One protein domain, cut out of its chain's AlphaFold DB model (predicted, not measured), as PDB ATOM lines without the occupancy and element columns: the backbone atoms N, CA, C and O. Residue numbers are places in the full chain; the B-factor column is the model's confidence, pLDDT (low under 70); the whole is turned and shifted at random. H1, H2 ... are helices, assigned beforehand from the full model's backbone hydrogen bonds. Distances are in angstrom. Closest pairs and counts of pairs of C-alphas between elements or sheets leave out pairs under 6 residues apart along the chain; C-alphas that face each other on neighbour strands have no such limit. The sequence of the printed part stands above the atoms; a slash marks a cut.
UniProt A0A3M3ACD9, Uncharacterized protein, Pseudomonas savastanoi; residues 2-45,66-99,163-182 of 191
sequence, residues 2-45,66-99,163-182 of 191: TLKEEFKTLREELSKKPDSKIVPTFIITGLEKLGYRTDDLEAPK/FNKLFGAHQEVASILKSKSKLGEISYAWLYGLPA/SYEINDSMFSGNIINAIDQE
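AT A GLANCE: This is residues 2 to 45, 66 to 99 and 163 to 182 of the 191 residues of an uncharacterized protein of Pseudomonas savastanoi (UniProt A0A3M3ACD9). H1 lies across one end of two helix pairs packed side by side, the hairpin H3-H4 and the pair H2-H5. The printed part has 98 residues with five named helices, H1 to H5, no named strand, class all helix; it is compact, radius of gyration of the C-alphas 12.3 A, spans 33 by 32 by 25 A.

IN THESE COORDINATES: H1, residues 3 to 15, 18.4 A, begins at C-alpha 3 (-31.525, -2.784, 113.954). H2 is residues 25 to 33, 12.4 A; H3, 68 to 80, 18.6 A; H4, 85 to 95, 15.2 A. H5, 163 to 182, 28.5 A, ends at C-alpha 182 (-33.991, -9.383, 110.363).

HOW THE PARTS SIT: H1, with residues 7 to 11 alone, touches H2 about perpendicular, 77 degrees; closest C-alphas Phe 7 and Leu 31, 6.6 A. H2 touches H5 at a shallow tilt of 31 degrees, the same way; closest C-alphas Phe 26 and Ser 172, 4.2 A. H3 and H5 are apart. Every O i to N i+4 pair is within hydrogen-bond range in H1, H2, H4 and H5, and 8 of 9 in H3.

THE WHOLE: Cuts leave gaps of 14.2 A between C-alphas 45 and 66 and 10.0 A between C-alphas 99 and 163. Of the links printed whole, none is long. Residues 66, 82 and 99 have pLDDT under 70.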
ATOM      1  N   THR A   2     -31.707  -4.851 118.378       88.94
ATOM      2  CA  THR A   2     -31.867  -5.146 116.942       88.94
ATOM      3  C   THR A   2     -31.792  -3.858 116.130       88.94
ATOM      4  O   THR A   2     -31.959  -2.770 116.681       88.94
ATOM      5  N   LEU A   3     -31.555  -3.962 114.822       91.62
ATOM      6  CA  LEU A   3     -31.525  -2.784 113.954       91.62
ATOM      7  C   LEU A   3     -32.879  -2.054 113.974       91.62
ATOM      8  O   LEU A   3     -32.938  -0.829 114.030       91.62
ATOM      9  N   LYS A   4     -33.978  -2.814 114.005       92.12
ATOM     10  CA  LYS A   4     -35.339  -2.278 114.155       92.12
ATOM     11  C   LYS A   4     -35.569  -1.517 115.456       92.12
ATOM     12  O   LYS A   4     -36.231  -0.484 115.442       92.12
ATOM     13  N   GLU A   5     -35.067  -2.037 116.575       93.44
ATOM     14  CA  GLU A   5     -35.157  -1.351 117.869       93.44
ATOM     15  C   GLU A   5     -34.391  -0.028 117.838       93.44
ATOM     16  O   GLU A   5     -34.917   0.981 118.295       93.44
ATOM     17  N   GLU A   6     -33.200  -0.007 117.232       95.25
ATOM     18  CA  GLU A   6     -32.422   1.224 117.069       95.25
ATOM     19  C   GLU A   6     -33.161   2.251 116.198       95.25
ATOM     20  O   GLU A   6     -33.246   3.415 116.576       95.25
ATOM     21  N   PHE A   7     -33.774   1.831 115.085       96.62
ATOM     22  CA  PHE A   7     -34.616   2.713 114.265       96.62
ATOM     23  C   PHE A   7     -35.817   3.272 115.029       96.62
ATOM     24  O   PHE A   7     -36.131   4.456 114.902       96.62
ATOM     25  N   LYS A   8     -36.478   2.434 115.833       95.81
ATOM     26  CA  LYS A   8     -37.601   2.860 116.666       95.81
ATOM     27  C   LYS A   8     -37.160   3.921 117.676       95.81
ATOM     28  O   LYS A   8     -37.768   4.986 117.719       95.81
ATOM     29  N   THR A   9     -36.094   3.658 118.436       95.69
ATOM     30  CA  THR A   9     -35.539   4.625 119.398       95.69
ATOM     31  C   THR A   9     -35.127   5.917 118.703       95.69
ATOM     32  O   THR A   9     -35.471   7.000 119.170       95.69
ATOM     33  N   LEU A  10     -34.451   5.818 117.555       95.38
ATOM     34  CA  LEU A  10     -34.044   6.983 116.778       95.38
ATOM     35  C   LEU A  10     -35.251   7.829 116.373       95.38
ATOM     36  O   LEU A  10     -35.245   9.041 116.571       95.38
ATOM     37  N   ARG A  11     -36.315   7.201 115.858       95.88
ATOM     38  CA  ARG A  11     -37.521   7.928 115.453       95.88
ATOM     39  C   ARG A  11     -38.220   8.599 116.629       95.88
ATOM     40  O   ARG A  11     -38.633   9.750 116.486       95.88
ATOM     41  N   GLU A  12     -38.363   7.888 117.746       95.12
ATOM     42  CA  GLU A  12     -38.992   8.395 118.967       95.12
ATOM     43  C   GLU A  12     -38.261   9.633 119.491       95.12
ATOM     44  O   GLU A  12     -38.904  10.645 119.760       95.12
ATOM     45  N   GLU A  13     -36.930   9.609 119.567       94.62
ATOM     46  CA  GLU A  13     -36.165  10.771 120.030       94.62
ATOM     47  C   GLU A  13     -36.179  11.924 119.019       94.62
ATOM     48  O   GLU A  13     -36.390  13.074 119.410       94.62
ATOM     49  N   LEU A  14     -36.057  11.638 117.716       94.06
ATOM     50  CA  LEU A  14     -36.180  12.664 116.674       94.06
ATOM     51  C   LEU A  14     -37.552  13.355 116.719       94.06
ATOM     52  O   LEU A  14     -37.634  14.561 116.529       94.06
ATOM     53  N   SER A  15     -38.636  12.636 117.027       92.25
ATOM     54  CA  SER A  15     -39.989  13.221 117.077       92.25
ATOM     55  C   SER A  15     -40.189  14.265 118.183       92.25
ATOM     56  O   SER A  15     -41.102  15.082 118.097       92.25
ATOM     57  N   LYS A  16     -39.331  14.262 119.211       92.75
ATOM     58  CA  LYS A  16     -39.392  15.213 120.332       92.75
ATOM     59  C   LYS A  16     -38.726  16.550 120.016       92.75
ATOM     60  O   LYS A  16     -38.921  17.509 120.759       92.75
ATOM     61  N   LYS A  17     -37.916  16.619 118.956       88.88
ATOM     62  CA  LYS A  17     -37.234  17.854 118.560       88.88
ATOM     63  C   LYS A  17     -38.185  18.727 117.715       88.88
ATOM     64  O   LYS A  17     -38.828  18.192 116.810       88.88
ATOM     65  N   PRO A  18     -38.293  20.038 117.991       76.31
ATOM     66  CA  PRO A  18     -39.272  20.913 117.338       76.31
ATOM     67  C   PRO A  18     -38.911  21.295 115.892       76.31
ATOM     68  O   PRO A  18     -39.815  21.531 115.096       76.31
ATOM     69  N   ASP A  19     -37.624  21.306 115.540       79.56
ATOM     70  CA  ASP A  19     -37.132  21.788 114.240       79.56
ATOM     71  C   ASP A  19     -36.914  20.656 113.223       79.56
ATOM     72  O   ASP A  19     -36.939  19.480 113.585       79.56
ATOM     73  N   SER A  20     -36.697  20.990 111.943       74.19
ATOM     74  CA  SER A  20     -36.249  20.018 110.926       74.19
ATOM     75  C   SER A  20     -34.899  19.415 111.332       74.19
ATOM     76  O   SER A  20     -34.029  20.128 111.839       74.19
ATOM     77  N   LYS A  21     -34.725  18.100 111.148       88.06
ATOM     78  CA  LYS A  21     -33.519  17.373 111.584       88.06
ATOM     79  C   LYS A  21     -32.770  16.850 110.383       88.06
ATOM     80  O   LYS A  21     -33.336  16.145 109.550       88.06
ATOM     81  N   ILE A  22     -31.475  17.134 110.349       91.81
ATOM     82  CA  ILE A  22     -30.593  16.603 109.322       91.81
ATOM     83  C   ILE A  22     -30.068  15.246 109.792       91.81
ATOM     84  O   ILE A  22     -29.414  15.150 110.827       91.81
ATOM     85  N   VAL A  23     -30.346  14.195 109.024       94.69
ATOM     86  CA  VAL A  23     -29.874  12.826 109.281       94.69
ATOM     87  C   VAL A  23     -29.342  12.197 107.989       94.69
ATOM     88  O   VAL A  23     -29.712  12.628 106.898       94.69
ATOM     89  N   PRO A  24     -28.482  11.164 108.054       95.25
ATOM     90  CA  PRO A  24     -27.992  10.495 106.852       95.25
ATOM     91  C   PRO A  24     -29.130   9.892 106.011       95.25
ATOM     92  O   PRO A  24     -30.094   9.355 106.556       95.25
ATOM     93  N   THR A  25     -28.984   9.880 104.684       95.81
ATOM     94  CA  THR A  25     -29.999   9.377 103.732       95.81
ATOM     95  C   THR A  25     -30.466   7.946 104.034       95.81
ATOM     96  O   THR A  25     -31.654   7.624 103.936       95.81
ATOM     97  N   PHE A  26     -29.549   7.078 104.475       96.38
ATOM     98  CA  PHE A  26     -29.884   5.694 104.819       96.38
ATOM     99  C   PHE A  26     -30.794   5.594 106.058       96.38
ATOM    100  O   PHE A  26     -31.536   4.623 106.195       96.38
ATOM    101  N   ILE A  27     -30.785   6.589 106.955       97.62
ATOM    102  CA  ILE A  27     -31.702   6.632 108.100       97.62
ATOM    103  C   ILE A  27     -33.131   6.874 107.622       97.62
ATOM    104  O   ILE A  27     -34.026   6.125 108.008       97.62
ATOM    105  N   ILE A  28     -33.332   7.867 106.752       97.50
ATOM    106  CA  ILE A  28     -34.641   8.179 106.157       97.50
ATOM    107  C   ILE A  28     -35.174   6.944 105.427       97.50
ATOM    108  O   ILE A  28     -36.259   6.458 105.736       97.50
ATOM    109  N   THR A  29     -34.341   6.358 104.564       97.44
ATOM    110  CA  THR A  29     -34.678   5.147 103.804       97.44
ATOM    111  C   THR A  29     -35.080   3.981 104.717       97.44
ATOM    112  O   THR A  29     -36.062   3.281 104.467       97.44
ATOM    113  N   GLY A  30     -34.326   3.747 105.795       97.19
ATOM    114  CA  GLY A  30     -34.618   2.677 106.747       97.19
ATOM    115  C   GLY A  30     -35.910   2.911 107.536       97.19
ATOM    116  O   GLY A  30     -36.683   1.974 107.735       97.19
ATOM    117  N   LEU A  31     -36.180   4.155 107.937       97.56
ATOM    118  CA  LEU A  31     -37.419   4.541 108.617       97.56
ATOM    119  C   LEU A  31     -38.644   4.357 107.716       97.56
ATOM    120  O   LEU A  31     -39.628   3.757 108.149       97.56
ATOM    121  N   GLU A  32     -38.562   4.782 106.456       97.56
ATOM    122  CA  GLU A  32     -39.620   4.590 105.457       97.56
ATOM    123  C   GLU A  32     -39.889   3.107 105.198       97.56
ATOM    124  O   GLU A  32     -41.038   2.664 105.219       97.56
ATOM    125  N   LYS A  33     -38.827   2.302 105.048       96.44
ATOM    126  CA  LYS A  33     -38.930   0.843 104.896       96.44
ATOM    127  C   LYS A  33     -39.648   0.179 106.077       96.44
ATOM    128  O   LYS A  33     -40.292  -0.855 105.900       96.44
ATOM    129  N   LEU A  34     -39.531   0.749 107.275       95.94
ATOM    130  CA  LEU A  34     -40.204   0.286 108.490       95.94
ATOM    131  C   LEU A  34     -41.599   0.904 108.697       95.94
ATOM    132  O   LEU A  34     -42.275   0.536 109.658       95.94
ATOM    133  N   GLY A  35     -42.052   1.787 107.800       96.19
ATOM    134  CA  GLY A  35     -43.378   2.407 107.835       96.19
ATOM    135  C   GLY A  35     -43.481   3.653 108.720       96.19
ATOM    136  O   GLY A  35     -44.590   4.049 109.080       96.19
ATOM    137  N   TYR A  36     -42.357   4.267 109.096       96.81
ATOM    138  CA  TYR A  36     -42.356   5.523 109.843       96.81
ATOM    139  C   TYR A  36     -42.488   6.734 108.914       96.81
ATOM    140  O   TYR A  36     -41.995   6.736 107.790       96.81
ATOM    141  N   ARG A  37     -43.124   7.793 109.425       93.75
ATOM    142  CA  ARG A  37     -43.230   9.105 108.775       93.75
ATOM    143  C   ARG A  37     -41.918   9.896 108.937       93.75
ATOM    144  O   ARG A  37     -41.397   9.958 110.057       93.75
ATOM    145  N   THR A  38     -41.426  10.478 107.840       95.25
ATOM    146  CA  THR A  38     -40.079  11.075 107.683       95.25
ATOM    147  C   THR A  38     -40.073  12.480 107.067       95.25
ATOM    148  O   THR A  38     -39.010  13.009 106.774       95.25
ATOM    149  N   ASP A  39     -41.226  13.112 106.872       93.00
ATOM    150  CA  ASP A  39     -41.348  14.451 106.271       93.00
ATOM    151  C   ASP A  39     -40.759  15.584 107.128       93.00
ATOM    152  O   ASP A  39     -40.549  16.679 106.620       93.00
ATOM    153  N   ASP A  40     -40.484  15.329 108.410       92.94
ATOM    154  CA  ASP A  40     -39.758  16.232 109.309       92.94
ATOM    155  C   ASP A  40     -38.232  16.030 109.283       92.94
ATOM    156  O   ASP A  40     -37.513  16.670 110.059       92.94
ATOM    157  N   LEU A  41     -37.740  15.111 108.446       94.88
ATOM    158  CA  LEU A  41     -36.330  14.768 108.320       94.88
ATOM    159  C   LEU A  41     -35.786  15.214 106.966       94.88
ATOM    160  O   LEU A  41     -36.423  15.058 105.925       94.88
ATOM    161  N   GLU A  42     -34.551  15.695 106.978       93.94
ATOM    162  CA  GLU A  42     -33.833  16.100 105.780       93.94
ATOM    163  C   GLU A  42     -32.498  15.365 105.676       93.94
ATOM    164  O   GLU A  42     -31.819  15.106 106.669       93.94
ATOM    165  N   ALA A  43     -32.105  15.034 104.447       92.12
ATOM    166  CA  ALA A  43     -30.751  14.579 104.164       92.12
ATOM    167  C   ALA A  43     -29.811  15.791 104.026       92.12
ATOM    168  O   ALA A  43     -30.238  16.840 103.527       92.12
ATOM    169  N   PRO A  44     -28.530  15.672 104.419       90.00
ATOM    170  CA  PRO A  44     -27.560  16.743 104.241       90.00
ATOM    171  C   PRO A  44     -27.394  17.057 102.751       90.00
ATOM    172  O   PRO A  44     -27.019  16.198 101.959       90.00
ATOM    173  N   LYS A  45     -27.657  18.307 102.365       88.06
ATOM    174  CA  LYS A  45     -27.463  18.789 100.991       88.06
ATOM    175  C   LYS A  45     -26.177  19.606 100.892       88.06
ATOM    176  O   LYS A  45     -25.890  20.368 101.825       88.06
ATOM    177  N   PHE A  66     -18.080  22.332 112.549       58.44
ATOM    178  CA  PHE A  66     -18.699  21.141 111.971       58.44
ATOM    179  C   PHE A  66     -19.161  21.384 110.529       58.44
ATOM    180  O   PHE A  66     -19.167  22.504 110.037       58.44
ATOM    181  N   ASN A  67     -19.482  20.308 109.812       79.69
ATOM    182  CA  ASN A  67     -20.125  20.374 108.502       79.69
ATOM    183  C   ASN A  67     -21.403  19.533 108.532       79.69
ATOM    184  O   ASN A  67     -21.469  18.563 109.286       79.69
ATOM    185  N   LYS A  68     -22.361  19.806 107.637       85.69
ATOM    186  CA  LYS A  68     -23.662  19.110 107.605       85.69
ATOM    187  C   LYS A  68     -23.571  17.581 107.589       85.69
ATOM    188  O   LYS A  68     -24.447  16.926 108.147       85.69
ATOM    189  N   LEU A  69     -22.546  16.988 106.963       88.06
ATOM    190  CA  LEU A  69     -22.361  15.529 106.992       88.06
ATOM    191  C   LEU A  69     -21.981  15.055 108.400       88.06
ATOM    192  O   LEU A  69     -22.505  14.058 108.897       88.06
ATOM    193  N   PHE A  70     -21.080  15.779 109.058       87.25
ATOM    194  CA  PHE A  70     -20.700  15.518 110.437       87.25
ATOM    195  C   PHE A  70     -21.858  15.779 111.410       87.25
ATOM    196  O   PHE A  70     -22.115  14.926 112.258       87.25
ATOM    197  N   GLY A  71     -22.606  16.875 111.245       88.44
ATOM    198  CA  GLY A  71     -23.824  17.161 112.011       88.44
ATOM    199  C   GLY A  71     -24.858  16.036 111.894       88.44
ATOM    200  O   GLY A  71     -25.342  15.531 112.906       88.44
ATOM    201  N   ALA A  72     -25.098  15.531 110.678       91.25
ATOM    202  CA  ALA A  72     -25.987  14.391 110.446       91.25
ATOM    203  C   ALA A  72     -25.531  13.117 111.186       91.25
ATOM    204  O   ALA A  72     -26.338  12.404 111.783       91.25
ATOM    205  N   HIS A  73     -24.228  12.819 111.174       91.81
ATOM    206  CA  HIS A  73     -23.673  11.706 111.949       91.81
ATOM    207  C   HIS A  73     -23.833  11.920 113.460       91.81
ATOM    208  O   HIS A  73     -24.246  10.999 114.169       91.81
ATOM    209  N   GLN A  74     -23.528  13.120 113.959       90.38
ATOM    210  CA  GLN A  74     -23.665  13.450 115.375       90.38
ATOM    211  C   GLN A  74     -25.105  13.332 115.862       90.38
ATOM    212  O   GLN A  74     -25.323  12.853 116.975       90.38
ATOM    213  N   GLU A  75     -26.080  13.701 115.035       91.75
ATOM    214  CA  GLU A  75     -27.497  13.559 115.353       91.75
ATOM    215  C   GLU A  75     -27.829  12.095 115.691       91.75
ATOM    216  O   GLU A  75     -28.353  11.803 116.768       91.75
ATOM    217  N   VAL A  76     -27.392  11.147 114.852       93.25
ATOM    218  CA  VAL A  76     -27.550   9.702 115.100       93.25
ATOM    219  C   VAL A  76     -26.752   9.247 116.327       93.25
ATOM    220  O   VAL A  76     -27.278   8.548 117.199       93.25
ATOM    221  N   ALA A  77     -25.479   9.640 116.412       91.56
ATOM    222  CA  ALA A  77     -24.571   9.203 117.468       91.56
ATOM    223  C   ALA A  77     -24.984   9.713 118.858       91.56
ATOM    224  O   ALA A  77     -24.771   9.011 119.847       91.56
ATOM    225  N   SER A  78     -25.588  10.899 118.949       91.06
ATOM    226  CA  SER A  78     -26.068  11.475 120.209       91.06
ATOM    227  C   SER A  78     -27.267  10.713 120.781       91.06
ATOM    228  O   SER A  78     -27.355  10.531 121.995       91.06
ATOM    229  N   ILE A  79     -28.145  10.206 119.910       92.94
ATOM    230  CA  ILE A  79     -29.361   9.485 120.295       92.94
ATOM    231  C   ILE A  79     -29.049   8.025 120.638       92.94
ATOM    232  O   ILE A  79     -29.426   7.528 121.699       92.94
ATOM    233  N   LEU A  80     -28.342   7.323 119.749       90.06
ATOM    234  CA  LEU A  80     -28.141   5.875 119.870       90.06
ATOM    235  C   LEU A  80     -26.815   5.486 120.535       90.06
ATOM    236  O   LEU A  80     -26.610   4.313 120.852       90.06
ATOM    237  N   LYS A  81     -25.929   6.461 120.788       80.88
ATOM    238  CA  LYS A  81     -24.522   6.277 121.186       80.88
ATOM    239  C   LYS A  81     -23.686   5.637 120.071       80.88
ATOM    240  O   LYS A  81     -24.171   4.856 119.253       80.88
ATOM    241  N   SER A  82     -22.383   5.916 120.071       67.62
ATOM    242  CA  SER A  82     -21.442   5.487 119.020       67.62
ATOM    243  C   SER A  82     -21.258   3.969 118.869       67.62
ATOM    244  O   SER A  82     -20.727   3.538 117.855       67.62
ATOM    245  N   LYS A  83     -21.696   3.158 119.845       74.88
ATOM    246  CA  LYS A  83     -21.601   1.681 119.827       74.88
ATOM    247  C   LYS A  83     -22.880   0.969 119.355       74.88
ATOM    248  O   LYS A  83     -22.983  -0.249 119.479       74.88
ATOM    249  N   SER A  84     -23.888   1.716 118.910       91.12
ATOM    250  CA  SER A  84     -25.066   1.143 118.244       91.12
ATOM    251  C   SER A  84     -24.724   0.753 116.807       91.12
ATOM    252  O   SER A  84     -23.821   1.344 116.214       91.12
ATOM    253  N   LYS A  85     -25.458  -0.194 116.210       92.44
ATOM    254  CA  LYS A  85     -25.221  -0.580 114.809       92.44
ATOM    255  C   LYS A  85     -25.447   0.604 113.870       92.44
ATOM    256  O   LYS A  85     -24.617   0.862 113.008       92.44
ATOM    257  N   LEU A  86     -26.535   1.355 114.042       93.56
ATOM    258  CA  LEU A  86     -26.805   2.571 113.267       93.56
ATOM    259  C   LEU A  86     -25.759   3.660 113.526       93.56
ATOM    260  O   LEU A  86     -25.385   4.369 112.594       93.56
ATOM    261  N   GLY A  87     -25.237   3.761 114.752       91.88
ATOM    262  CA  GLY A  87     -24.116   4.637 115.082       91.88
ATOM    263  C   GLY A  87     -22.853   4.276 114.297       91.88
ATOM    264  O   GLY A  87     -22.284   5.140 113.631       91.88
ATOM    265  N   GLU A  88     -22.463   3.002 114.289       92.62
ATOM    266  CA  GLU A  88     -21.320   2.490 113.520       92.62
ATOM    267  C   GLU A  88     -21.509   2.679 112.008       92.62
ATOM    268  O   GLU A  88     -20.595   3.131 111.318       92.62
ATOM    269  N   ILE A  89     -22.711   2.404 111.491       93.56
ATOM    270  CA  ILE A  89     -23.052   2.615 110.079       93.56
ATOM    271  C   ILE A  89     -22.970   4.105 109.729       93.56
ATOM    272  O   ILE A  89     -22.401   4.447 108.697       93.56
ATOM    273  N   SER A  90     -23.470   5.000 110.588       92.88
ATOM    274  CA  SER A  90     -23.380   6.450 110.363       92.88
ATOM    275  C   SER A  90     -21.935   6.953 110.383       92.88
ATOM    276  O   SER A  90     -21.573   7.819 109.590       92.88
ATOM    277  N   TYR A  91     -21.088   6.372 111.236       92.12
ATOM    278  CA  TYR A  91     -19.662   6.667 111.254       92.12
ATOM    279  C   TYR A  91     -19.002   6.208 109.949       92.12
ATOM    280  O   TYR A  91     -18.331   6.992 109.283       92.12
ATOM    281  N   ALA A  92     -19.235   4.963 109.531       91.44
ATOM    282  CA  ALA A  92     -18.684   4.430 108.287       91.44
ATOM    283  C   ALA A  92     -19.172   5.208 107.053       91.44
ATOM    284  O   ALA A  92     -18.384   5.471 106.148       91.44
ATOM    285  N   TRP A  93     -20.437   5.629 107.041       91.81
ATOM    286  CA  TRP A  93     -21.011   6.474 105.996       91.81
ATOM    287  C   TRP A  93     -20.258   7.803 105.871       91.81
ATOM    288  O   TRP A  93     -19.884   8.191 104.767       91.81
ATOM    289  N   LEU A  94     -19.984   8.467 106.995       88.56
ATOM    290  CA  LEU A  94     -19.284   9.748 107.019       88.56
ATOM    291  C   LEU A  94     -17.800   9.611 106.653       88.56
ATOM    292  O   LEU A  94     -17.285  10.355 105.818       88.56
ATOM    293  N   TYR A  95     -17.099   8.687 107.312       85.00
ATOM    294  CA  TYR A  95     -15.645   8.537 107.216       85.00
ATOM    295  C   TYR A  95     -15.195   7.673 106.030       85.00
ATOM    296  O   TYR A  95     -14.009   7.671 105.715       85.00
ATOM    297  N   GLY A  96     -16.121   6.997 105.341       81.38
ATOM    298  CA  GLY A  96     -15.872   6.296 104.077       81.38
ATOM    299  C   GLY A  96     -15.802   7.214 102.852       81.38
ATOM    300  O   GLY A  96     -15.370   6.781 101.784       81.38
ATOM    301  N   LEU A  97     -16.197   8.484 102.989       81.19
ATOM    302  CA  LEU A  97     -16.120   9.470 101.914       81.19
ATOM    303  C   LEU A  97     -14.682   9.985 101.738       81.19
ATOM    304  O   LEU A  97     -14.092  10.454 102.718       81.19
ATOM    305  N   PRO A  98     -14.132   9.991 100.504       73.88
ATOM    306  CA  PRO A  98     -12.931  10.758 100.201       73.88
ATOM    307  C   PRO A  98     -13.200  12.228 100.522       73.88
ATOM    308  O   PRO A  98     -14.138  12.799  99.974       73.88
ATOM    309  N   ALA A  99     -12.404  12.821 101.408       69.69
ATOM    310  CA  ALA A  99     -12.563  14.202 101.844       69.69
ATOM    311  C   ALA A  99     -11.219  14.937 101.837       69.69
ATOM    312  O   ALA A  99     -10.164  14.317 101.964       69.69
ATOM    313  N   SER A 163     -18.629  10.071  94.313       83.69
ATOM    314  CA  SER A 163     -18.378   9.211  95.477       83.69
ATOM    315  C   SER A 163     -19.419   9.411  96.573       83.69
ATOM    316  O   SER A 163     -19.823   8.430  97.184       83.69
ATOM    317  N   TYR A 164     -19.871  10.645  96.803       86.25
ATOM    318  CA  TYR A 164     -20.947  10.934  97.747       86.25
ATOM    319  C   TYR A 164     -22.258  10.258  97.340       86.25
ATOM    320  O   TYR A 164     -22.836   9.517  98.131       86.25
ATOM    321  N   GLU A 165     -22.674  10.434  96.086       86.88
ATOM    322  CA  GLU A 165     -23.901   9.835  95.548       86.88
ATOM    323  C   GLU A 165     -23.866   8.297  95.617       86.88
ATOM    324  O   GLU A 165     -24.828   7.658  96.050       86.88
ATOM    325  N   ILE A 166     -22.731   7.689  95.249       88.88
ATOM    326  CA  ILE A 166     -22.536   6.235  95.329       88.88
ATOM    327  C   ILE A 166     -22.554   5.761  96.786       88.88
ATOM    328  O   ILE A 166     -23.188   4.751  97.090       88.88
ATOM    329  N   ASN A 167     -21.885   6.473  97.695       89.25
ATOM    330  CA  ASN A 167     -21.859   6.139  99.116       89.25
ATOM    331  C   ASN A 167     -23.274   6.156  99.711       89.25
ATOM    332  O   ASN A 167     -23.696   5.167 100.310       89.25
ATOM    333  N   ASP A 168     -24.049   7.214  99.466       90.38
ATOM    334  CA  ASP A 168     -25.437   7.314  99.929       90.38
ATOM    335  C   ASP A 168     -26.301   6.166  99.394       90.38
ATOM    336  O   ASP A 168     -27.049   5.540 100.157       90.38
ATOM    337  N   SER A 169     -26.158   5.833  98.109       91.56
ATOM    338  CA  SER A 169     -26.875   4.719  97.485       91.56
ATOM    339  C   SER A 169     -26.501   3.367  98.105       91.56
ATOM    340  O   SER A 169     -27.384   2.591  98.478       91.56
ATOM    341  N   MET A 170     -25.204   3.092  98.288       94.00
ATOM    342  CA  MET A 170     -24.723   1.836  98.873       94.00
ATOM    343  C   MET A 170     -25.220   1.644 100.305       94.00
ATOM    344  O   MET A 170     -25.745   0.581 100.638       94.00
ATOM    345  N   PHE A 171     -25.089   2.663 101.156       95.44
ATOM    346  CA  PHE A 171     -25.529   2.579 102.550       95.44
ATOM    347  C   PHE A 171     -27.053   2.419 102.657       95.44
ATOM    348  O   PHE A 171     -27.529   1.614 103.461       95.44
ATOM    349  N   SER A 172     -27.815   3.092 101.793       95.94
ATOM    350  CA  SER A 172     -29.276   2.947 101.721       95.94
ATOM    351  C   SER A 172     -29.702   1.561 101.211       95.94
ATOM    352  O   SER A 172     -30.624   0.950 101.745       95.94
ATOM    353  N   GLY A 173     -29.003   0.988 100.230       94.19
ATOM    354  CA  GLY A 173     -29.254  -0.391  99.796       94.19
ATOM    355  C   GLY A 173     -28.929  -1.416 100.889       94.19
ATOM    356  O   GLY A 173     -29.713  -2.329 101.165       94.19
ATOM    357  N   ASN A 174     -27.794  -1.236 101.567       94.88
ATOM    358  CA  ASN A 174     -27.352  -2.118 102.645       94.88
ATOM    359  C   ASN A 174     -28.319  -2.107 103.831       94.88
ATOM    360  O   ASN A 174     -28.593  -3.170 104.394       94.88
ATOM    361  N   ILE A 175     -28.874  -0.945 104.189       95.94
ATOM    362  CA  ILE A 175     -29.796  -0.858 105.320       95.94
ATOM    363  C   ILE A 175     -31.130  -1.550 105.034       95.94
ATOM    364  O   ILE A 175     -31.633  -2.275 105.892       95.94
ATOM    365  N   ILE A 176     -31.661  -1.417 103.811       95.50
ATOM    366  CA  ILE A 176     -32.871  -2.134 103.382       95.50
ATOM    367  C   ILE A 176     -32.638  -3.644 103.486       95.50
ATOM    368  O   ILE A 176     -33.443  -4.357 104.090       95.50
ATOM    369  N   ASN A 177     -31.510  -4.123 102.958       93.38
ATOM    370  CA  ASN A 177     -31.151  -5.538 103.008       93.38
ATOM    371  C   ASN A 177     -31.014  -6.048 104.449       93.38
ATOM    372  O   ASN A 177     -31.483  -7.145 104.757       93.38
ATOM    373  N   ALA A 178     -30.400  -5.266 105.339       92.38
ATOM    374  CA  ALA A 178     -30.247  -5.628 106.746       92.38
ATOM    375  C   ALA A 178     -31.605  -5.729 107.465       92.38
ATOM    376  O   ALA A 178     -31.846  -6.696 108.194       92.38
ATOM    377  N   ILE A 179     -32.523  -4.790 107.205       93.06
ATOM    378  CA  ILE A 179     -33.900  -4.832 107.721       93.06
ATOM    379  C   ILE A 179     -34.635  -6.081 107.207       93.06
ATOM    380  O   ILE A 179     -35.284  -6.788 107.981       93.06
ATOM    381  N   ASP A 180     -34.515  -6.390 105.913       92.00
ATOM    382  CA  ASP A 180     -35.161  -7.558 105.307       92.00
ATOM    383  C   ASP A 180     -34.596  -8.883 105.839       92.00
ATOM    384  O   ASP A 180     -35.334  -9.856 105.996       92.00
ATOM    385  N   GLN A 181     -33.304  -8.940 106.168       89.25
ATOM    386  CA  GLN A 181     -32.697 -10.110 106.803       89.25
ATOM    387  C   GLN A 181     -33.199 -10.329 108.234       89.25
ATOM    388  O   GLN A 181     -33.480 -11.474 108.590       89.25
ATOM    389  N   GLU A 182     -33.372  -9.270 109.033       86.62
ATOM    390  CA  GLU A 182     -33.991  -9.383 110.363       86.62
ATOM    391  C   GLU A 182     -35.460  -9.836 110.284       86.62
ATOM    392  O   GLU A 182     -35.949 -10.503 111.195       86.62
TER     393      GLU A 182